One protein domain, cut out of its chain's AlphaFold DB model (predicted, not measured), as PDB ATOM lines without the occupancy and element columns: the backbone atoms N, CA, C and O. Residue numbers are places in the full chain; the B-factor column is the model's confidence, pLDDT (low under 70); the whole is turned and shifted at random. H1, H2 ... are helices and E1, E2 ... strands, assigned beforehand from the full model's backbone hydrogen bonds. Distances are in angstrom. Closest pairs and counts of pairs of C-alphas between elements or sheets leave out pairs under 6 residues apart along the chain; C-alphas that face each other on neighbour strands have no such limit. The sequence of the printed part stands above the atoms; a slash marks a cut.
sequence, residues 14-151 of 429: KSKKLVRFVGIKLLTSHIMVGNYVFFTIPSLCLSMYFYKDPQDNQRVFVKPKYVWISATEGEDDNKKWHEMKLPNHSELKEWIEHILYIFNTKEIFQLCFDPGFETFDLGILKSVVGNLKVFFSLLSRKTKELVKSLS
ATOM      1  N   LYS A  14      41.477  81.113  85.596       67.62
ATOM      2  CA  LYS A  14      40.138  81.221  84.991       67.62
ATOM      3  C   LYS A  14      40.193  81.019  83.474       67.62
ATOM      4  O   LYS A  14      39.385  80.275  82.926       67.62
ATOM      5  N   SER A  15      41.182  81.616  82.813       63.72
ATOM      6  CA  SER A  15      41.401  81.464  81.371       63.72
ATOM      7  C   SER A  15      41.791  80.031  80.999       63.72
ATOM      8  O   SER A  15      41.245  79.494  80.042       63.72
ATOM      9  N   LYS A  16      42.642  79.365  81.794       67.44
ATOM     10  CA  LYS A  16      43.016  77.950  81.589       67.44
ATOM     11  C   LYS A  16      41.809  77.013  81.645       67.44
ATOM     12  O   LYS A  16      41.645  76.162  80.775       67.44
ATOM     13  N   LYS A  17      40.948  77.182  82.658       71.19
ATOM     14  CA  LYS A  17      39.704  76.406  82.788       71.19
ATOM     15  C   LYS A  17      38.775  76.637  81.596       71.19
ATOM     16  O   LYS A  17      38.170  75.682  81.122       71.19
ATOM     17  N   LEU A  18      38.715  77.868  81.083       64.56
ATOM     18  CA  LEU A  18      37.907  78.206  79.915       64.56
ATOM     19  C   LEU A  18      38.433  77.561  78.622       64.56
ATOM     20  O   LEU A  18      37.638  76.957  77.911       64.56
ATOM     21  N   VAL A  19      39.743  77.619  78.334       63.78
ATOM     22  CA  VAL A  19      40.333  76.939  77.152       63.78
ATOM     23  C   VAL A  19      39.998  75.449  77.163       63.78
ATOM     24  O   VAL A  19      39.564  74.901  76.150       63.78
ATOM     25  N   ARG A  20      40.138  74.813  78.333       67.50
ATOM     26  CA  ARG A  20      39.805  73.399  78.527       67.50
ATOM     27  C   ARG A  20      38.325  73.108  78.330       67.50
ATOM     28  O   ARG A  20      37.993  72.152  77.640       67.50
ATOM     29  N   PHE A  21      37.452  73.926  78.913       70.50
ATOM     30  CA  PHE A  21      36.003  73.774  78.784       70.50
ATOM     31  C   PHE A  21      35.537  73.892  77.328       70.50
ATOM     32  O   PHE A  21      34.685  73.125  76.894       70.50
ATOM     33  N   VAL A  22      36.131  74.809  76.559       68.62
ATOM     34  CA  VAL A  22      35.819  75.004  75.131       68.62
ATOM     35  C   VAL A  22      36.395  73.879  74.255       68.62
ATOM     36  O   VAL A  22      35.989  73.724  73.107       68.62
ATOM     37  N   GLY A  23      37.314  73.064  74.780       66.69
ATOM     38  CA  GLY A  23      37.863  71.916  74.060       66.69
ATOM     39  C   GLY A  23      38.756  72.301  72.880       66.69
ATOM     40  O   GLY A  23      38.834  71.552  71.906       66.69
ATOM     41  N   ILE A  24      39.424  73.459  72.944       68.12
ATOM     42  CA  ILE A  24      40.360  73.895  71.897       68.12
ATOM     43  C   ILE A  24      41.530  72.909  71.849       68.12
ATOM     44  O   ILE A  24      42.338  72.852  72.773       68.12
ATOM     45  N   LYS A  25      41.626  72.146  70.759       66.19
ATOM     46  CA  LYS A  25      42.744  71.231  70.508       66.19
ATOM     47  C   LYS A  25      43.848  71.949  69.737       66.19
ATOM     48  O   LYS A  25      43.568  72.667  68.776       66.19
ATOM     49  N   LEU A  26      45.106  71.717  70.115       66.06
ATOM     50  CA  LEU A  26      46.233  72.066  69.249       66.06
ATOM     51  C   LEU A  26      46.287  71.060  68.107       66.06
ATOM     52  O   LEU A  26      46.463  69.868  68.346       66.06
ATOM     53  N   LEU A  27      46.128  71.555  66.883       60.47
ATOM     54  CA  LEU A  27      46.339  70.756  65.680       60.47
ATOM     55  C   LEU A  27      47.838  70.570  65.413       60.47
ATOM     56  O   LEU A  27      48.256  69.481  65.051       60.47
ATOM     57  N   THR A  28      48.643  71.610  65.653       66.25
ATOM     58  CA  THR A  28      50.103  71.578  65.518       66.25
ATOM     59  C   THR A  28      50.760  72.462  66.582       66.25
ATOM     60  O   THR A  28      50.259  73.538  66.921       66.25
ATOM     61  N   SER A  29      51.875  71.998  67.150       70.88
ATOM     62  CA  SER A  29      52.757  72.817  67.987       70.88
ATOM     63  C   SER A  29      54.212  72.424  67.767       70.88
ATOM     64  O   SER A  29      54.538  71.238  67.667       70.88
ATOM     65  N   HIS A  30      55.077  73.430  67.672       75.88
ATOM     66  CA  HIS A  30      56.476  73.245  67.305       75.88
ATOM     67  C   HIS A  30      57.374  73.940  68.328       75.88
ATOM     68  O   HIS A  30      57.113  75.081  68.708       75.88
ATOM     69  N   ILE A  31      58.449  73.277  68.749       78.25
ATOM     70  CA  ILE A  31      59.594  73.932  69.388       78.25
ATOM     71  C   ILE A  31      60.663  74.114  68.332       78.25
ATOM     72  O   ILE A  31      61.010  73.169  67.637       78.25
ATOM     73  N   MET A  32      61.231  75.305  68.245       75.19
ATOM     74  CA  MET A  32      62.398  75.583  67.425       75.19
ATOM     75  C   MET A  32      63.544  76.007  68.340       75.19
ATOM     76  O   MET A  32      63.378  76.874  69.196       75.19
ATOM     77  N   VAL A  33      64.698  75.365  68.186       75.88
ATOM     78  CA  VAL A  33      65.925  75.667  68.930       75.88
ATOM     79  C   VAL A  33      66.943  76.191  67.927       75.88
ATOM     80  O   VAL A  33      67.383  75.442  67.065       75.88
ATOM     81  N   GLY A  34      67.302  77.466  68.021       78.44
ATOM     82  CA  GLY A  34      68.315  78.123  67.192       78.44
ATOM     83  C   GLY A  34      69.210  79.000  68.055       78.44
ATOM     84  O   GLY A  34      69.637  78.574  69.121       78.44
ATOM     85  N   ASN A  35      69.447  80.249  67.650       75.19
ATOM     86  CA  ASN A  35      70.069  81.265  68.520       75.19
ATOM     87  C   ASN A  35      69.244  81.580  69.783       75.19
ATOM     88  O   ASN A  35      69.772  82.093  70.764       75.19
ATOM     89  N   TYR A  36      67.951  81.273  69.745       81.94
ATOM     90  CA  TYR A  36      67.005  81.332  70.848       81.94
ATOM     91  C   TYR A  36      66.088  80.109  70.754       81.94
ATOM     92  O   TYR A  36      66.064  79.413  69.736       81.94
ATOM     93  N   VAL A  37      65.331  79.832  71.810       82.00
ATOM     94  CA  VAL A  37      64.340  78.750  71.807       82.00
ATOM     95  C   VAL A  37      62.976  79.384  71.661       82.00
ATOM     96  O   VAL A  37      62.659  80.299  72.412       82.00
ATOM     97  N   PHE A  38      62.137  78.923  70.743       85.44
ATOM     98  CA  PHE A  38      60.760  79.391  70.711       85.44
ATOM     99  C   PHE A  38      59.762  78.270  70.485       85.44
ATOM    100  O   PHE A  38      60.019  77.298  69.786       85.44
ATOM    101  N   PHE A  39      58.612  78.418  71.125       82.69
ATOM    102  CA  PHE A  39      57.470  77.536  71.012       82.69
ATOM    103  C   PHE A  39      56.407  78.240  70.177       82.69
ATOM    104  O   PHE A  39      56.012  79.354  70.517       82.69
ATOM    105  N   THR A  40      55.936  77.630  69.095       80.44
ATOM    106  CA  THR A  40      54.903  78.218  68.237       80.44
ATOM    107  C   THR A  40      53.679  77.323  68.126       80.44
ATOM    108  O   THR A  40      53.768  76.093  68.068       80.44
ATOM    109  N   ILE A  41      52.523  77.978  68.098       76.50
ATOM    110  CA  ILE A  41      51.206  77.404  67.870       76.50
ATOM    111  C   ILE A  41      50.632  78.095  66.628       76.50
ATOM    112  O   ILE A  41      49.973  79.138  66.750       76.50
ATOM    113  N   PRO A  42      50.866  77.547  65.424       72.75
ATOM    114  CA  PRO A  42      50.440  78.183  64.182       72.75
ATOM    115  C   PRO A  42      48.927  78.411  64.127       72.75
ATOM    116  O   PRO A  42      48.480  79.485  63.728       72.75
ATOM    117  N   SER A  43      48.136  77.451  64.622       68.44
ATOM    118  CA  SER A  43      46.669  77.542  64.649       68.44
ATOM    119  C   SER A  43      46.137  78.709  65.488       68.44
ATOM    120  O   SER A  43      45.024  79.176  65.255       68.44
ATOM    121  N   LEU A  44      46.928  79.196  66.445       70.94
ATOM    122  CA  LEU A  44      46.598  80.341  67.293       70.94
ATOM    123  C   LEU A  44      47.380  81.600  66.910       70.94
ATOM    124  O   LEU A  44      47.194  82.636  67.545       70.94
ATOM    125  N   CYS A  45      48.249  81.513  65.896       77.12
ATOM    126  CA  CYS A  45      49.203  82.557  65.534       77.12
ATOM    127  C   CYS A  45      49.969  83.098  66.754       77.12
ATOM    128  O   CYS A  45      50.159  84.306  66.893       77.12
ATOM    129  N   LEU A  46      50.356  82.189  67.653       81.12
ATOM    130  CA  LEU A  46      51.008  82.493  68.920       81.12
ATOM    131  C   LEU A  46      52.419  81.910  68.916       81.12
ATOM    132  O   LEU A  46      52.596  80.727  68.633       81.12
ATOM    133  N   SER A  47      53.402  82.715  69.299       83.81
ATOM    134  CA  SER A  47      54.784  82.282  69.482       83.81
ATOM    135  C   SER A  47      55.322  82.774  70.821       83.81
ATOM    136  O   SER A  47      55.098  83.917  71.212       83.81
ATOM    137  N   MET A  48      56.043  81.916  71.527       86.31
ATOM    138  CA  MET A  48      56.697  82.210  72.797       86.31
ATOM    139  C   MET A  48      58.198  82.043  72.629       86.31
ATOM    140  O   MET A  48      58.647  80.949  72.313       86.31
ATOM    141  N   TYR A  49      58.970  83.098  72.859       86.75
ATOM    142  CA  TYR A  49      60.421  83.097  72.732       86.75
ATOM    143  C   TYR A  49      61.071  83.081  74.112       86.75
ATOM    144  O   TYR A  49      60.739  83.866  75.002       86.75
ATOM    145  N   PHE A  50      62.049  82.205  74.248       85.81
ATOM    146  CA  PHE A  50      62.932  82.016  75.383       85.81
ATOM    147  C   PHE A  50      64.353  82.325  74.911       85.81
ATOM    148  O   PHE A  50      64.719  81.987  73.788       85.81
ATOM    149  N   TYR A  51      65.169  82.951  75.761       85.00
ATOM    150  CA  TYR A  51      66.549  83.330  75.408       85.00
ATOM    151  C   TYR A  51      66.652  84.274  74.198       85.00
ATOM    152  O   TYR A  51      67.638  84.244  73.472       85.00
ATOM    153  N   LYS A  52      65.633  85.114  73.963       81.19
ATOM    154  CA  LYS A  52      65.666  86.110  72.879       81.19
ATOM    155  C   LYS A  52      66.805  87.124  73.074       81.19
ATOM    156  O   LYS A  52      67.452  87.505  72.106       81.19
ATOM    157  N   ASP A  53      67.064  87.491  74.330       80.25
ATOM    158  CA  ASP A  53      68.272  88.205  74.749       80.25
ATOM    159  C   ASP A  53      69.326  87.166  75.193       80.25
ATOM    160  O   ASP A  53      69.001  86.357  76.078       80.25
ATOM    161  N   PRO A  54      70.559  87.174  74.639       69.75
ATOM    162  CA  PRO A  54      71.607  86.229  75.019       69.75
ATOM    163  C   PRO A  54      71.925  86.271  76.519       69.75
ATOM    164  O   PRO A  54      72.065  87.345  77.103       69.75
ATOM    165  N   GLN A  55      72.049  85.100  77.145       74.25
ATOM    166  CA  GLN A  55      72.423  84.957  78.560       74.25
ATOM    167  C   GLN A  55      73.538  83.912  78.698       74.25
ATOM    168  O   GLN A  55      73.506  82.885  78.018       74.25
ATOM    169  N   ASP A  56      74.500  84.142  79.598       67.75
ATOM    170  CA  ASP A  56      75.699  83.291  79.762       67.75
ATOM    171  C   ASP A  56      75.373  81.812  80.038       67.75
ATOM    172  O   ASP A  56      76.140  80.907  79.712       67.75
ATOM    173  N   ASN A  57      74.194  81.550  80.597       67.00
ATOM    174  CA  ASN A  57      73.704  80.241  81.009       67.00
ATOM    175  C   ASN A  57      72.664  79.621  80.052       67.00
ATOM    176  O   ASN A  57      72.131  78.550  80.346       67.00
ATOM    177  N   GLN A  58      72.390  80.233  78.893       67.56
ATOM    178  CA  GLN A  58      71.396  79.717  77.938       67.56
ATOM    179  C   GLN A  58      71.734  78.308  77.427       67.56
ATOM    180  O   GLN A  58      70.845  77.516  77.125       67.56
ATOM    181  N   ARG A  59      73.029  77.965  77.405       68.62
ATOM    182  CA  ARG A  59      73.558  76.693  76.890       68.62
ATOM    183  C   ARG A  59      73.025  75.464  77.625       68.62
ATOM    184  O   ARG A  59      72.945  74.398  77.033       68.62
ATOM    185  N   VAL A  60      72.649  75.611  78.892       71.12
ATOM    186  CA  VAL A  60      72.167  74.520  79.755       71.12
ATOM    187  C   VAL A  60      70.679  74.656  80.097       71.12
ATOM    188  O   VAL A  60      70.208  74.060  81.057       71.12
ATOM    189  N   PHE A  61      69.928  75.439  79.314       72.88
ATOM    190  CA  PHE A  61      68.495  75.690  79.514       72.88
ATOM    191  C   PHE A  61      68.125  76.217  80.913       72.88
ATOM    192  O   PHE A  61      67.015  75.974  81.396       72.88
ATOM    193  N   VAL A  62      69.018  76.974  81.561       79.00
ATOM    194  CA  VAL A  62      68.683  77.639  82.827       79.00
ATOM    195  C   VAL A  62      67.571  78.647  82.580       79.00
ATOM    196  O   VAL A  62      67.666  79.462  81.670       79.00
ATOM    197  N   LYS A  63      66.535  78.615  83.421       85.44
ATOM    198  CA  LYS A  63      65.373  79.512  83.384       85.44
ATOM    199  C   LYS A  63      65.742  80.952  82.956       85.44
ATOM    200  O   LYS A  63      66.393  81.658  83.730       85.44
ATOM    201  N   PRO A  64      65.299  81.432  81.771       83.81
ATOM    202  CA  PRO A  64      65.604  82.791  81.333       83.81
ATOM    203  C   PRO A  64      64.866  83.795  82.216       83.81
ATOM    204  O   PRO A  64      63.774  83.491  82.685       83.81
ATOM    205  N   LYS A  65      65.406  85.007  82.403       85.19
ATOM    206  CA  LYS A  65      64.736  86.068  83.194       85.19
ATOM    207  C   LYS A  65      63.381  86.502  82.624       85.19
ATOM    208  O   LYS A  65      62.482  86.872  83.379       85.19
ATOM    209  N   TYR A  66      63.239  86.457  81.302       87.56
ATOM    210  CA  TYR A  66      62.050  86.908  80.588       87.56
ATOM    211  C   TYR A  66      61.620  85.891  79.530       87.56
ATOM    212  O   TYR A  66      62.450  85.152  78.997       87.56
ATOM    213  N   VAL A  67      60.324  85.891  79.224       87.44
ATOM    214  CA  VAL A  67      59.732  85.226  78.056       87.44
ATOM    215  C   VAL A  67      59.054  86.296  77.216       87.44
ATOM    216  O   VAL A  67      58.384  87.181  77.755       87.44
ATOM    217  N   TRP A  68      59.217  86.220  75.902       88.12
ATOM    218  CA  TRP A  68      58.518  87.092  74.968       88.12
ATOM    219  C   TRP A  68      57.357  86.327  74.373       88.12
ATOM    220  O   TRP A  68      57.535  85.218  73.882       88.12
ATOM    221  N   ILE A  69      56.170  86.909  74.406       85.00
ATOM    222  CA  ILE A  69      54.996  86.348  73.752       85.00
ATOM    223  C   ILE A  69      54.677  87.243  72.571       85.00
ATOM    224  O   ILE A  69      54.522  88.450  72.737       85.00
ATOM    225  N   SER A  70      54.586  86.650  71.390       83.56
ATOM    226  CA  SER A  70      54.204  87.332  70.166       83.56
ATOM    227  C   SER A  70      52.940  86.709  69.598       83.56
ATOM    228  O   SER A  70      52.824  85.486  69.519       83.56
ATOM    229  N   ALA A  71      51.990  87.551  69.217       82.19
ATOM    230  CA  ALA A  71      50.747  87.142  68.580       82.19
ATOM    231  C   ALA A  71      50.460  88.045  67.378       82.19
ATOM    232  O   ALA A  71      50.729  89.247  67.435       82.19
ATOM    233  N   THR A  72      49.905  87.497  66.294       77.25
ATOM    234  CA  THR A  72      49.488  88.329  65.150       77.25
ATOM    235  C   THR A  72      48.023  88.707  65.197       77.25
ATOM    236  O   THR A  72      47.154  87.853  65.405       77.25
ATOM    237  N   GLU A  73      47.745  89.952  64.831       63.47
ATOM    238  CA  GLU A  73      46.414  90.416  64.455       63.47
ATOM    239  C   GLU A  73      46.341  90.601  62.924       63.47
ATOM    240  O   GLU A  73      47.242  91.188  62.323       63.47
ATOM    241  N   GLY A  74      45.299  90.046  62.284       56.69
ATOM    242  CA  GLY A  74      45.082  90.101  60.823       56.69
ATOM    243  C   GLY A  74      44.702  88.762  60.160       56.69
ATOM    244  O   GLY A  74      44.798  87.696  60.782       56.69
ATOM    245  N   GLU A  75      44.241  88.836  58.908       49.00
ATOM    246  CA  GLU A  75      44.169  87.743  57.918       49.00
ATOM    247  C   GLU A  75      45.108  88.142  56.748       49.00
ATOM    248  O   GLU A  75      45.194  89.325  56.416       49.00
ATOM    249  N   ASP A  76      45.864  87.182  56.202       57.75
ATOM    250  CA  ASP A  76      46.799  87.323  55.064       57.75
ATOM    251  C   ASP A  76      47.921  88.384  55.198       57.75
ATOM    252  O   ASP A  76      48.499  88.532  56.277       57.75
ATOM    253  N   ASP A  77      48.303  89.055  54.101       44.91
ATOM    254  CA  ASP A  77      49.557  89.821  53.922       44.91
ATOM    255  C   ASP A  77      49.730  91.062  54.830       44.91
ATOM    256  O   ASP A  77      50.777  91.707  54.812       44.91
ATOM    257  N   ASN A  78      48.751  91.379  55.686       54.19
ATOM    258  CA  ASN A  78      48.766  92.524  56.610       54.19
ATOM    259  C   ASN A  78      48.885  92.122  58.097       54.19
ATOM    260  O   ASN A  78      48.340  92.796  58.976       54.19
ATOM    261  N   LYS A  79      49.590  91.027  58.414       69.38
ATOM    262  CA  LYS A  79      49.822  90.599  59.807       69.38
ATOM    263  C   LYS A  79      50.659  91.622  60.577       69.38
ATOM    264  O   LYS A  79      51.852  91.780  60.325       69.38
ATOM    265  N   LYS A  80      50.058  92.253  61.590       71.94
ATOM    266  CA  LYS A  80      50.801  93.013  62.604       71.94
ATOM    267  C   LYS A  80      51.127  92.097  63.774       71.94
ATOM    268  O   LYS A  80      50.231  91.511  64.381       71.94
ATOM    269  N   TRP A  81      52.416  91.960  64.070       75.88
ATOM    270  CA  TRP A  81      52.895  91.220  65.233       75.88
ATOM    271  C   TRP A  81      52.884  92.126  66.460       75.88
ATOM    272  O   TRP A  81      53.495  93.194  66.462       75.88
ATOM    273  N   HIS A  82      52.211  91.673  67.510       80.69
ATOM    274  CA  HIS A  82      52.242  92.292  68.823       80.69
ATOM    275  C   HIS A  82      53.112  91.441  69.730       80.69
ATOM    276  O   HIS A  82      52.793  90.282  69.978       80.69
ATOM    277  N   GLU A  83      54.203  92.022  70.220       85.38
ATOM    278  CA  GLU A  83      55.121  91.350  71.128       85.38
ATOM    279  C   GLU A  83      55.047  91.953  72.532       85.38
ATOM    280  O   GLU A  83      54.972  93.169  72.706       85.38
ATOM    281  N   MET A  84      55.098  91.087  73.541       87.19
ATOM    282  CA  MET A  84      55.101  91.452  74.949       87.19
ATOM    283  C   MET A  84      56.229  90.727  75.682       87.19
ATOM    284  O   MET A  84      56.351  89.507  75.589       87.19
ATOM    285  N   LYS A  85      57.029  91.474  76.451       90.00
ATOM    286  CA  LYS A  85      58.065  90.936  77.345       90.00
ATOM    287  C   LYS A  85      57.473  90.714  78.736       90.00
ATOM    288  O   LYS A  85      56.943  91.650  79.330       90.00
ATOM    289  N   LEU A  86      57.579  89.496  79.262       84.69
ATOM    290  CA  LEU A  86      57.046  89.116  80.572       84.69
ATOM    291  C   LEU A  86      58.152  88.571  81.482       84.69
ATOM    292  O   LEU A  86      59.031  87.855  80.991       84.69
ATOM    293  N   PRO A  87      58.120  88.853  82.799       86.62
ATOM    294  CA  PRO A  87      58.941  88.135  83.769       86.62
ATOM    295  C   PRO A  87      58.678  86.632  83.674       86.62
ATOM    296  O   PRO A  87      57.528  86.191  83.616       86.62
ATOM    297  N   ASN A  88      59.742  85.835  83.636       85.31
ATOM    298  CA  ASN A  88      59.600  84.395  83.541       85.31
ATOM    299  C   ASN A  88      59.554  83.749  84.926       85.31
ATOM    300  O   ASN A  88      60.496  83.854  85.718       85.31
ATOM    301  N   HIS A  89      58.494  82.998  85.192       84.00
ATOM    302  CA  HIS A  89      58.324  82.294  86.460       84.00
ATOM    303  C   HIS A  89      58.668  80.806  86.378       84.00
ATOM    304  O   HIS A  89      58.874  80.207  87.430       84.00
ATOM    305  N   SER A  90      58.864  80.261  85.176       81.81
ATOM    306  CA  SER A  90      58.958  78.817  84.955       81.81
ATOM    307  C   SER A  90      60.121  78.402  84.063       81.81
ATOM    308  O   SER A  90      60.583  79.159  83.207       81.81
ATOM    309  N   GLU A  91      60.600  77.180  84.261       84.56
ATOM    310  CA  GLU A  91      61.563  76.554  83.354       84.56
ATOM    311  C   GLU A  91      60.918  76.197  82.008       84.56
ATOM    312  O   GLU A  91      59.695  76.127  81.881       84.56
ATOM    313  N   LEU A  92      61.738  75.950  80.981       80.19
ATOM    314  CA  LEU A  92      61.233  75.565  79.657       80.19
ATOM    315  C   LEU A  92      60.381  74.285  79.724       80.19
ATOM    316  O   LEU A  92      59.334  74.215  79.088       80.19
ATOM    317  N   LYS A  93      60.802  73.303  80.532       81.00
ATOM    318  CA  LYS A  93      60.065  72.049  80.747       81.00
ATOM    319  C   LYS A  93      58.679  72.300  81.339       81.00
ATOM    320  O   LYS A  93      57.686  71.806  80.817       81.00
ATOM    321  N   GLU A  94      58.608  73.122  82.380       82.62
ATOM    322  CA  GLU A  94      57.346  73.489  83.021       82.62
ATOM    323  C   GLU A  94      56.423  74.227  82.047       82.62
ATOM    324  O   GLU A  94      55.222  73.981  82.028       82.62
ATOM    325  N   TRP A  95      56.968  75.104  81.197       82.75
ATOM    326  CA  TRP A  95      56.194  75.767  80.146       82.75
ATOM    327  C   TRP A  95      55.610  74.777  79.140       82.75
ATOM    328  O   TRP A  95      54.437  74.893  78.787       82.75
ATOM    329  N   ILE A  96      56.399  73.795  78.714       76.81
ATOM    330  CA  ILE A  96      55.955  72.723  77.821       76.81
ATOM    331  C   ILE A  96      54.809  71.937  78.461       76.81
ATOM    332  O   ILE A  96      53.728  71.853  77.882       76.81
ATOM    333  N   GLU A  97      55.009  71.425  79.676       78.25
ATOM    334  CA  GLU A  97      53.996  70.664  80.416       78.25
ATOM    335  C   GLU A  97      52.720  71.483  80.629       78.25
ATOM    336  O   GLU A  97      51.604  70.988  80.458       78.25
ATOM    337  N   HIS A  98      52.874  72.766  80.943       79.12
ATOM    338  CA  HIS A  98      51.767  73.682  81.156       79.12
ATOM    339  C   HIS A  98      50.963  73.926  79.873       79.12
ATOM    340  O   HIS A  98      49.731  73.920  79.909       79.12
ATOM    341  N   ILE A  99      51.622  74.092  78.728       75.56
ATOM    342  CA  ILE A  99      50.939  74.258  77.443       75.56
ATOM    343  C   ILE A  99      50.214  72.965  77.055       75.56
ATOM    344  O   ILE A  99      49.021  73.006  76.747       75.56
ATOM    345  N   LEU A 100      50.889  71.816  77.153       73.06
ATOM    346  CA  LEU A 100      50.286  70.504  76.910       73.06
ATOM    347  C   LEU A 100      49.041  70.289  77.788       73.06
ATOM    348  O   LEU A 100      47.987  69.864  77.307       73.06
ATOM    349  N   TYR A 101      49.122  70.684  79.061       76.31
ATOM    350  CA  TYR A 101      48.005  70.646  79.999       76.31
ATOM    351  C   TYR A 101      46.838  71.553  79.579       76.31
ATOM    352  O   TYR A 101      45.681  71.116  79.638       76.31
ATOM    353  N   ILE A 102      47.106  72.804  79.179       72.56
ATOM    354  CA  ILE A 102      46.075  73.781  78.785       72.56
ATOM    355  C   ILE A 102      45.274  73.274  77.587       72.56
ATOM    356  O   ILE A 102      44.047  73.354  77.600       72.56
ATOM    357  N   PHE A 103      45.959  72.725  76.588       71.12
ATOM    358  CA  PHE A 103      45.345  72.312  75.328       71.12
ATOM    359  C   PHE A 103      44.962  70.833  75.265       71.12
ATOM    360  O   PHE A 103      44.500  70.354  74.229       71.12
ATOM    361  N   ASN A 104      45.126  70.114  76.379       75.00
ATOM    362  CA  ASN A 104      44.816  68.693  76.489       75.00
ATOM    363  C   ASN A 104      45.513  67.846  75.405       75.00
ATOM    364  O   ASN A 104      44.917  66.936  74.824       75.00
ATOM    365  N   THR A 105      46.776  68.163  75.117       67.88
ATOM    366  CA  THR A 105      47.621  67.411  74.185       67.88
ATOM    367  C   THR A 105      48.649  66.599  74.954       67.88
ATOM    368  O   THR A 105      49.199  67.066  75.946       67.88
ATOM    369  N   LYS A 106      48.902  65.364  74.511       66.25
ATOM    370  CA  LYS A 106      49.805  64.443  75.218       66.25
ATOM    371  C   LYS A 106      51.277  64.668  74.885       66.25
ATOM    372  O   LYS A 106      52.127  64.334  75.699       66.25
ATOM    373  N   GLU A 107      51.568  65.219  73.710       66.00
ATOM    374  CA  GLU A 107      52.926  65.333  73.178       66.00
ATOM    375  C   GLU A 107      53.074  66.626  72.370       66.00
ATOM    376  O   GLU A 107      52.092  67.175  71.859       66.00
ATOM    377  N   ILE A 108      54.309  67.114  72.269       62.59
ATOM    378  CA  ILE A 108      54.675  68.158  71.311       62.59
ATOM    379  C   ILE A 108      54.844  67.505  69.945       62.59
ATOM    380  O   ILE A 108      55.480  66.460  69.824       62.59
ATOM    381  N   PHE A 109      54.293  68.140  68.914       56.97
ATOM    382  CA  PHE A 109      54.256  67.541  67.585       56.97
ATOM    383  C   PHE A 109      55.619  67.579  66.889       56.97
ATOM    384  O   PHE A 109      55.949  66.636  66.179       56.97
ATOM    385  N   GLN A 110      56.423  68.626  67.104       62.25
ATOM    386  CA  GLN A 110      57.675  68.812  66.369       62.25
ATOM    387  C   GLN A 110      58.729  69.594  67.165       62.25
ATOM    388  O   GLN A 110      58.427  70.587  67.825       62.25
ATOM    389  N   LEU A 111      59.989  69.166  67.052       65.25
ATOM    390  CA  LEU A 111      61.176  69.900  67.508       65.25
ATOM    391  C   LEU A 111      62.095  70.176  66.316       65.25
ATOM    392  O   LEU A 111      62.622  69.219  65.764       65.25
ATOM    393  N   CYS A 112      62.310  71.434  65.942       63.25
ATOM    394  CA  CYS A 112      63.208  71.853  64.864       63.25
ATOM    395  C   CYS A 112      64.499  72.468  65.410       63.25
ATOM    396  O   CYS A 112      64.502  73.086  66.476       63.25
ATOM    397  N   PHE A 113      65.577  72.366  64.632       63.41
ATOM    398  CA  PHE A 113      66.854  73.016  64.924       63.41
ATOM    399  C   PHE A 113      67.240  74.011  63.829       63.41
ATOM    400  O   PHE A 113      67.400  73.618  62.673       63.41
ATOM    401  N   ASP A 114      67.459  75.262  64.222       62.47
ATOM    402  CA  ASP A 114      67.941  76.360  63.380       62.47
ATOM    403  C   ASP A 114      69.426  76.652  63.660       62.47
ATOM    404  O   ASP A 114      69.937  76.270  64.716       62.47
ATOM    405  N   PRO A 115      70.150  77.350  62.762       55.22
ATOM    406  CA  PRO A 115      71.520  77.788  63.037       55.22
ATOM    407  C   PRO A 115      71.645  78.494  64.401       55.22
ATOM    408  O   PRO A 115      70.828  79.356  64.734       55.22
ATOM    409  N   GLY A 116      72.657  78.125  65.194       62.62
ATOM    410  CA  GLY A 116      72.872  78.632  66.556       62.62
ATOM    411  C   GLY A 116      72.509  77.641  67.661       62.62
ATOM    412  O   GLY A 116      72.994  77.767  68.792       62.62
ATOM    413  N   PHE A 117      71.726  76.606  67.335       65.81
ATOM    414  CA  PHE A 117      71.361  75.556  68.285       65.81
ATOM    415  C   PHE A 117      72.588  74.809  68.838       65.81
ATOM    416  O   PHE A 117      72.520  74.206  69.906       65.81
ATOM    417  N   GLU A 118      73.728  74.849  68.135       62.94
ATOM    418  CA  GLU A 118      74.972  74.178  68.518       62.94
ATOM    419  C   GLU A 118      75.527  74.670  69.857       62.94
ATOM    420  O   GLU A 118      76.411  74.022  70.430       62.94
ATOM    421  N   THR A 119      75.042  75.822  70.323       70.31
ATOM    422  CA  THR A 119      75.375  76.406  71.618       70.31
ATOM    423  C   THR A 119      74.632  75.747  72.783       70.31
ATOM    424  O   THR A 119      75.074  75.906  73.916       70.31
ATOM    425  N   PHE A 120      73.570  74.977  72.528       70.81
ATOM    426  CA  PHE A 120      72.744  74.329  73.547       70.81
ATOM    427  C   PHE A 120      73.168  72.876  73.820       70.81
ATOM    428  O   PHE A 120      73.611  72.149  72.926       70.81
ATOM    429  N   ASP A 121      73.002  72.437  75.069       72.75
ATOM    430  CA  ASP A 121      73.216  71.061  75.505       72.75
ATOM    431  C   ASP A 121      72.025  70.175  75.110       72.75
ATOM    432  O   ASP A 121      70.913  70.268  75.640       72.75
ATOM    433  N   LEU A 122      72.270  69.279  74.161       65.06
ATOM    434  CA  LEU A 122      71.254  68.389  73.609       65.06
ATOM    435  C   LEU A 122      70.813  67.282  74.579       65.06
ATOM    436  O   LEU A 122      69.693  66.780  74.451       65.06
ATOM    437  N   GLY A 123      71.655  66.902  75.544       66.12
ATOM    438  CA  GLY A 123      71.296  65.951  76.597       66.12
ATOM    439  C   GLY A 123      70.242  66.541  77.529       66.12
ATOM    440  O   GLY A 123      69.245  65.887  77.844       66.12
ATOM    441  N   ILE A 124      70.405  67.820  77.871       69.69
ATOM    442  CA  ILE A 124      69.415  68.569  78.647       69.69
ATOM    443  C   ILE A 124      68.138  68.761  77.829       69.69
ATOM    444  O   ILE A 124      67.058  68.453  78.329       69.69
ATOM    445  N   LEU A 125      68.231  69.154  76.553       69.31
ATOM    446  CA  LEU A 125      67.051  69.297  75.689       69.31
ATOM    447  C   LEU A 125      66.233  67.997  75.609       69.31
ATOM    448  O   LEU A 125      65.009  68.026  75.720       69.31
ATOM    449  N   LYS A 126      66.897  66.841  75.497       66.06
ATOM    450  CA  LYS A 126      66.233  65.530  75.529       66.06
ATOM    451  C   LYS A 126      65.470  65.300  76.839       66.06
ATOM    452  O   LYS A 126      64.356  64.787  76.808       66.06
ATOM    453  N   SER A 127      66.038  65.697  77.979       69.69
ATOM    454  CA  SER A 127      65.367  65.588  79.284       69.69
ATOM    455  C   SER A 127      64.184  66.555  79.451       69.69
ATOM    456  O   SER A 127      63.233  66.252  80.172       69.69
ATOM    457  N   VAL A 128      64.240  67.704  78.771       69.00
ATOM    458  CA  VAL A 128      63.239  68.776  78.847       69.00
ATOM    459  C   VAL A 128      62.033  68.485  77.960       69.00
ATOM    460  O   VAL A 128      60.910  68.767  78.366       69.00
ATOM    461  N   VAL A 129      62.241  67.926  76.765       64.44
ATOM    462  CA  VAL A 129      61.168  67.808  75.765       64.44
ATOM    463  C   VAL A 129      60.578  66.388  75.642       64.44
ATOM    464  O   VAL A 129      59.524  66.210  75.039       64.44
ATOM    465  N   GLY A 130      61.167  65.376  76.290       63.88
ATOM    466  CA  GLY A 130      60.567  64.037  76.399       63.88
ATOM    467  C   GLY A 130      60.530  63.242  75.081       63.88
ATOM    468  O   GLY A 130      61.431  63.355  74.249       63.88
ATOM    469  N   ASN A 131      59.509  62.389  74.908       51.50
ATOM    470  CA  ASN A 131      59.294  61.606  73.683       51.50
ATOM    471  C   ASN A 131      58.786  62.522  72.562       51.50
ATOM    472  O   ASN A 131      57.631  62.932  72.566       51.50
ATOM    473  N   LEU A 132      59.649  62.833  71.600       51.16
ATOM    474  CA  LEU A 132      59.345  63.715  70.477       51.16
ATOM    475  C   LEU A 132      59.519  63.032  69.125       51.16
ATOM    476  O   LEU A 132      60.449  62.245  68.922       51.16
ATOM    477  N   LYS A 133      58.741  63.505  68.146       46.16
ATOM    478  CA  LYS A 133      59.134  63.505  66.733       46.16
ATOM    479  C   LYS A 133      60.159  64.629  66.515       46.16
ATOM    480  O   LYS A 133      59.824  65.812  66.448       46.16
ATOM    481  N   VAL A 134      61.442  64.274  66.483       45.59
ATOM    482  CA  VAL A 134      62.540  65.245  66.348       45.59
ATOM    483  C   VAL A 134      62.828  65.528  64.870       45.59
ATOM    484  O   VAL A 134      63.138  64.607  64.115       45.59
ATOM    485  N   PHE A 135      62.766  66.798  64.467       45.78
ATOM    486  CA  PHE A 135      63.219  67.295  63.169       45.78
ATOM    487  C   PHE A 135      64.627  67.847  63.304       45.78
ATOM    488  O   PHE A 135      64.894  68.879  63.913       45.78
ATOM    489  N   PHE A 136      65.557  67.123  62.717       50.81
ATOM    490  CA  PHE A 136      66.956  67.469  62.762       50.81
ATOM    491  C   PHE A 136      67.312  68.452  61.651       50.81
ATOM    492  O   PHE A 136      66.927  68.260  60.501       50.81
ATOM    493  N   SER A 137      68.150  69.444  61.965       50.84
ATOM    494  CA  SER A 137      69.070  69.983  60.964       50.84
ATOM    495  C   SER A 137      69.964  68.826  60.518       50.84
ATOM    496  O   SER A 137      70.968  68.514  61.159       50.84
ATOM    497  N   LEU A 138      69.555  68.117  59.460       53.75
ATOM    498  CA  LEU A 138      70.238  66.910  58.983       53.75
ATOM    499  C   LEU A 138      71.721  67.205  58.697       53.75
ATOM    500  O   LEU A 138      72.587  66.361  58.878       53.75
ATOM    501  N   LEU A 139      72.065  68.447  58.367       55.09
ATOM    502  CA  LEU A 139      73.390  68.817  57.891       55.09
ATOM    503  C   LEU A 139      74.457  68.984  58.988       55.09
ATOM    504  O   LEU A 139      75.640  68.793  58.687       55.09
ATOM    505  N   SER A 140      74.094  69.278  60.242       62.22
ATOM    506  CA  SER A 140      75.084  69.553  61.297       62.22
ATOM    507  C   SER A 140      75.694  68.269  61.887       62.22
ATOM    508  O   SER A 140      75.010  67.266  62.090       62.22
ATOM    509  N   ARG A 141      76.993  68.289  62.227       65.62
ATOM    510  CA  ARG A 141      77.679  67.130  62.836       65.62
ATOM    511  C   ARG A 141      77.079  66.740  64.191       65.62
ATOM    512  O   ARG A 141      76.862  65.559  64.428       65.62
ATOM    513  N   LYS A 142      76.785  67.711  65.064       60.97
ATOM    514  CA  LYS A 142      76.205  67.441  66.394       60.97
ATOM    515  C   LYS A 142      74.820  66.809  66.278       60.97
ATOM    516  O   LYS A 142      74.499  65.883  67.012       60.97
ATOM    517  N   THR A 143      74.030  67.281  65.321       60.34
ATOM    518  CA  THR A 143      72.689  66.764  65.075       60.34
ATOM    519  C   THR A 143      72.733  65.328  64.565       60.34
ATOM    520  O   THR A 143      72.001  64.493  65.080       60.34
ATOM    521  N   LYS A 144      73.643  65.017  63.630       66.38
ATOM    522  CA  LYS A 144      73.882  63.648  63.138       66.38
ATOM    523  C   LYS A 144      74.182  62.675  64.271       66.38
ATOM    524  O   LYS A 144      73.544  61.630  64.360       66.38
ATOM    525  N   GLU A 145      75.124  63.038  65.140       68.81
ATOM    526  CA  GLU A 145      75.492  62.198  66.283       68.81
ATOM    527  C   GLU A 145      74.341  62.071  67.286       68.81
ATOM    528  O   GLU A 145      74.128  60.988  67.828       68.81
ATOM    529  N   LEU A 146      73.532  63.123  67.472       66.69
ATOM    530  CA  LEU A 146      72.324  63.037  68.287       66.69
ATOM    531  C   LEU A 146      71.321  62.038  67.696       66.69
ATOM    532  O   LEU A 146      70.925  61.124  68.414       66.69
ATOM    533  N   VAL A 147      70.940  62.151  66.414       64.88
ATOM    534  CA  VAL A 147      69.973  61.220  65.789       64.88
ATOM    535  C   VAL A 147      70.447  59.778  65.915       64.88
ATOM    536  O   VAL A 147      69.686  58.894  66.308       64.88
ATOM    537  N   LYS A 148      71.733  59.567  65.636       68.31
ATOM    538  CA  LYS A 148      72.381  58.267  65.729       68.31
ATOM    539  C   LYS A 148      72.343  57.734  67.162       68.31
ATOM    540  O   LYS A 148      71.971  56.582  67.372       68.31
ATOM    541  N   SER A 149      72.634  58.575  68.159       67.12
ATOM    542  CA  SER A 149      72.565  58.203  69.581       67.12
ATOM    543  C   SER A 149      71.147  57.854  70.042       67.12
ATOM    544  O   SER A 149      70.975  56.988  70.900       67.12
ATOM    545  N   LEU A 150      70.117  58.468  69.443       63.56
ATOM    546  CA  LEU A 150      68.724  58.133  69.738       63.56
ATOM    547  C   LEU A 150      68.349  56.721  69.275       63.56
ATOM    548  O   LEU A 150      67.322  56.216  69.719       63.56
ATOM    549  N   SER A 151      69.176  56.077  68.439       64.88
ATOM    550  CA  SER A 151      69.003  54.685  68.005       64.88
ATOM    551  C   SER A 151      67.571  54.410  67.548       64.88
ATOM    552  O   SER A 151      66.930  53.458  68.001       64.88
TER     553      SER A 151
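Overview. This is residues 14 to 151 of the 429 residues of the protein "FBA_2 domain-containing protein" of Caenorhabditis brenneri (UniProt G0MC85). A twisted six-stranded sheet runs past a row of three helices, H1, H2 and H3, with H2 and H3 nearly end to end and H2 only grazing the sheet. H1 lies at one end of the longest axis and H4, set off from H3, at the other; the two longest strands, E4 and E5, form a hairpin along one edge of the sheet. The 138 printed residues hold four named helices and six named strands in the order H1 E1 E2 E3 E4 E5 H2 E6 H3 H4, of mixed class, helices and strands. The sheet is mixed, in the order E5 E4 E3 E2 E1 E6. The whole is compact and rounded, with a radius of gyration of the C-alphas of 15.5 A and spans of 42 by 33 by 30 A.

Arrangement. Begin at the edge strand E5, residues 80 to 87, and find beside it E4, residues 66 to 73. This hairpin is antiparallel at 158 degrees, with N 82 and O 71 2.8 A apart, within hydrogen-bond range. Next comes E3, residues 46 to 50, antiparallel to E4 at 160 degrees, a hairpin with N 47 and O 70 at 2.8 A. E2, residues 37 to 41, makes a hairpin with E3 at 167 degrees, with N 50 and O 37 at 2.7 A. E1, residues 30 to 33, makes one with E2 at 165 degrees, with N 32 and O 38 at 2.8 A. E1 to E5 are a meander, each strand the antiparallel neighbour of the one before. On the other side of E1 find the edge strand E6, residues 110 to 113, parallel to E1 at 20 degrees, with N 31 and O 110 at 2.8 A. Now look at H2, residues 92 to 103: it is on the sheet but only grazes it, with its residues 92 to 99, and it is near E2. H1, residues 14 to 22, touches H2 at residues 102 to 103 alone, at a steep tilt of 49 degrees, the same way; the closest C-alphas, of Lys 16 and Ile 102, are 5.9 A apart. H3, residues 122 to 129, touches residues 92 to 96 of H2 alone, at a shallow tilt of 27 degrees, the same way; the closest C-alphas, of Lys 93 and Val 128, are 4.9 A apart. H4, residues 141 to 149, is close to H3 but not clearly touching, with the C-alphas of Leu 122 and Leu 146 closest at 7.6 A. H1, H3 and H4 are not on the sheet, and H1 and H4 are apart. In H1, H2, H3 and H4 every O i to N i+4 pair is within hydrogen-bond range.

Along the chain. Find C-alpha 80 at (50.801, 93.013, 62.604); from there E5 runs 23.2 A to C-alpha 87. E4 is 22.7 A long, E2 13.8 A and E3 13.6 A. H2 starts at C-alpha 92, (61.233, 75.565, 79.657), and runs 16.8 A. H1 starts at C-alpha 14, (40.138, 81.221, 84.991), and is 12.4 A long. H4 is 12.3 A long and ends at C-alpha 149, (72.565, 58.203, 69.581).

Size, cuts and confidence. The two C-alphas farthest apart, of Lys 14 and Arg 141, are 45.8 A apart. The printed part has no cut. The links E3 to E4, residues 51 to 65, and H3 to H4 are long. Mean pLDDT of the printed part is 70.9; 70 residues are under 70, among them residues 73 to 79, 105 to 118 and 122 to 151.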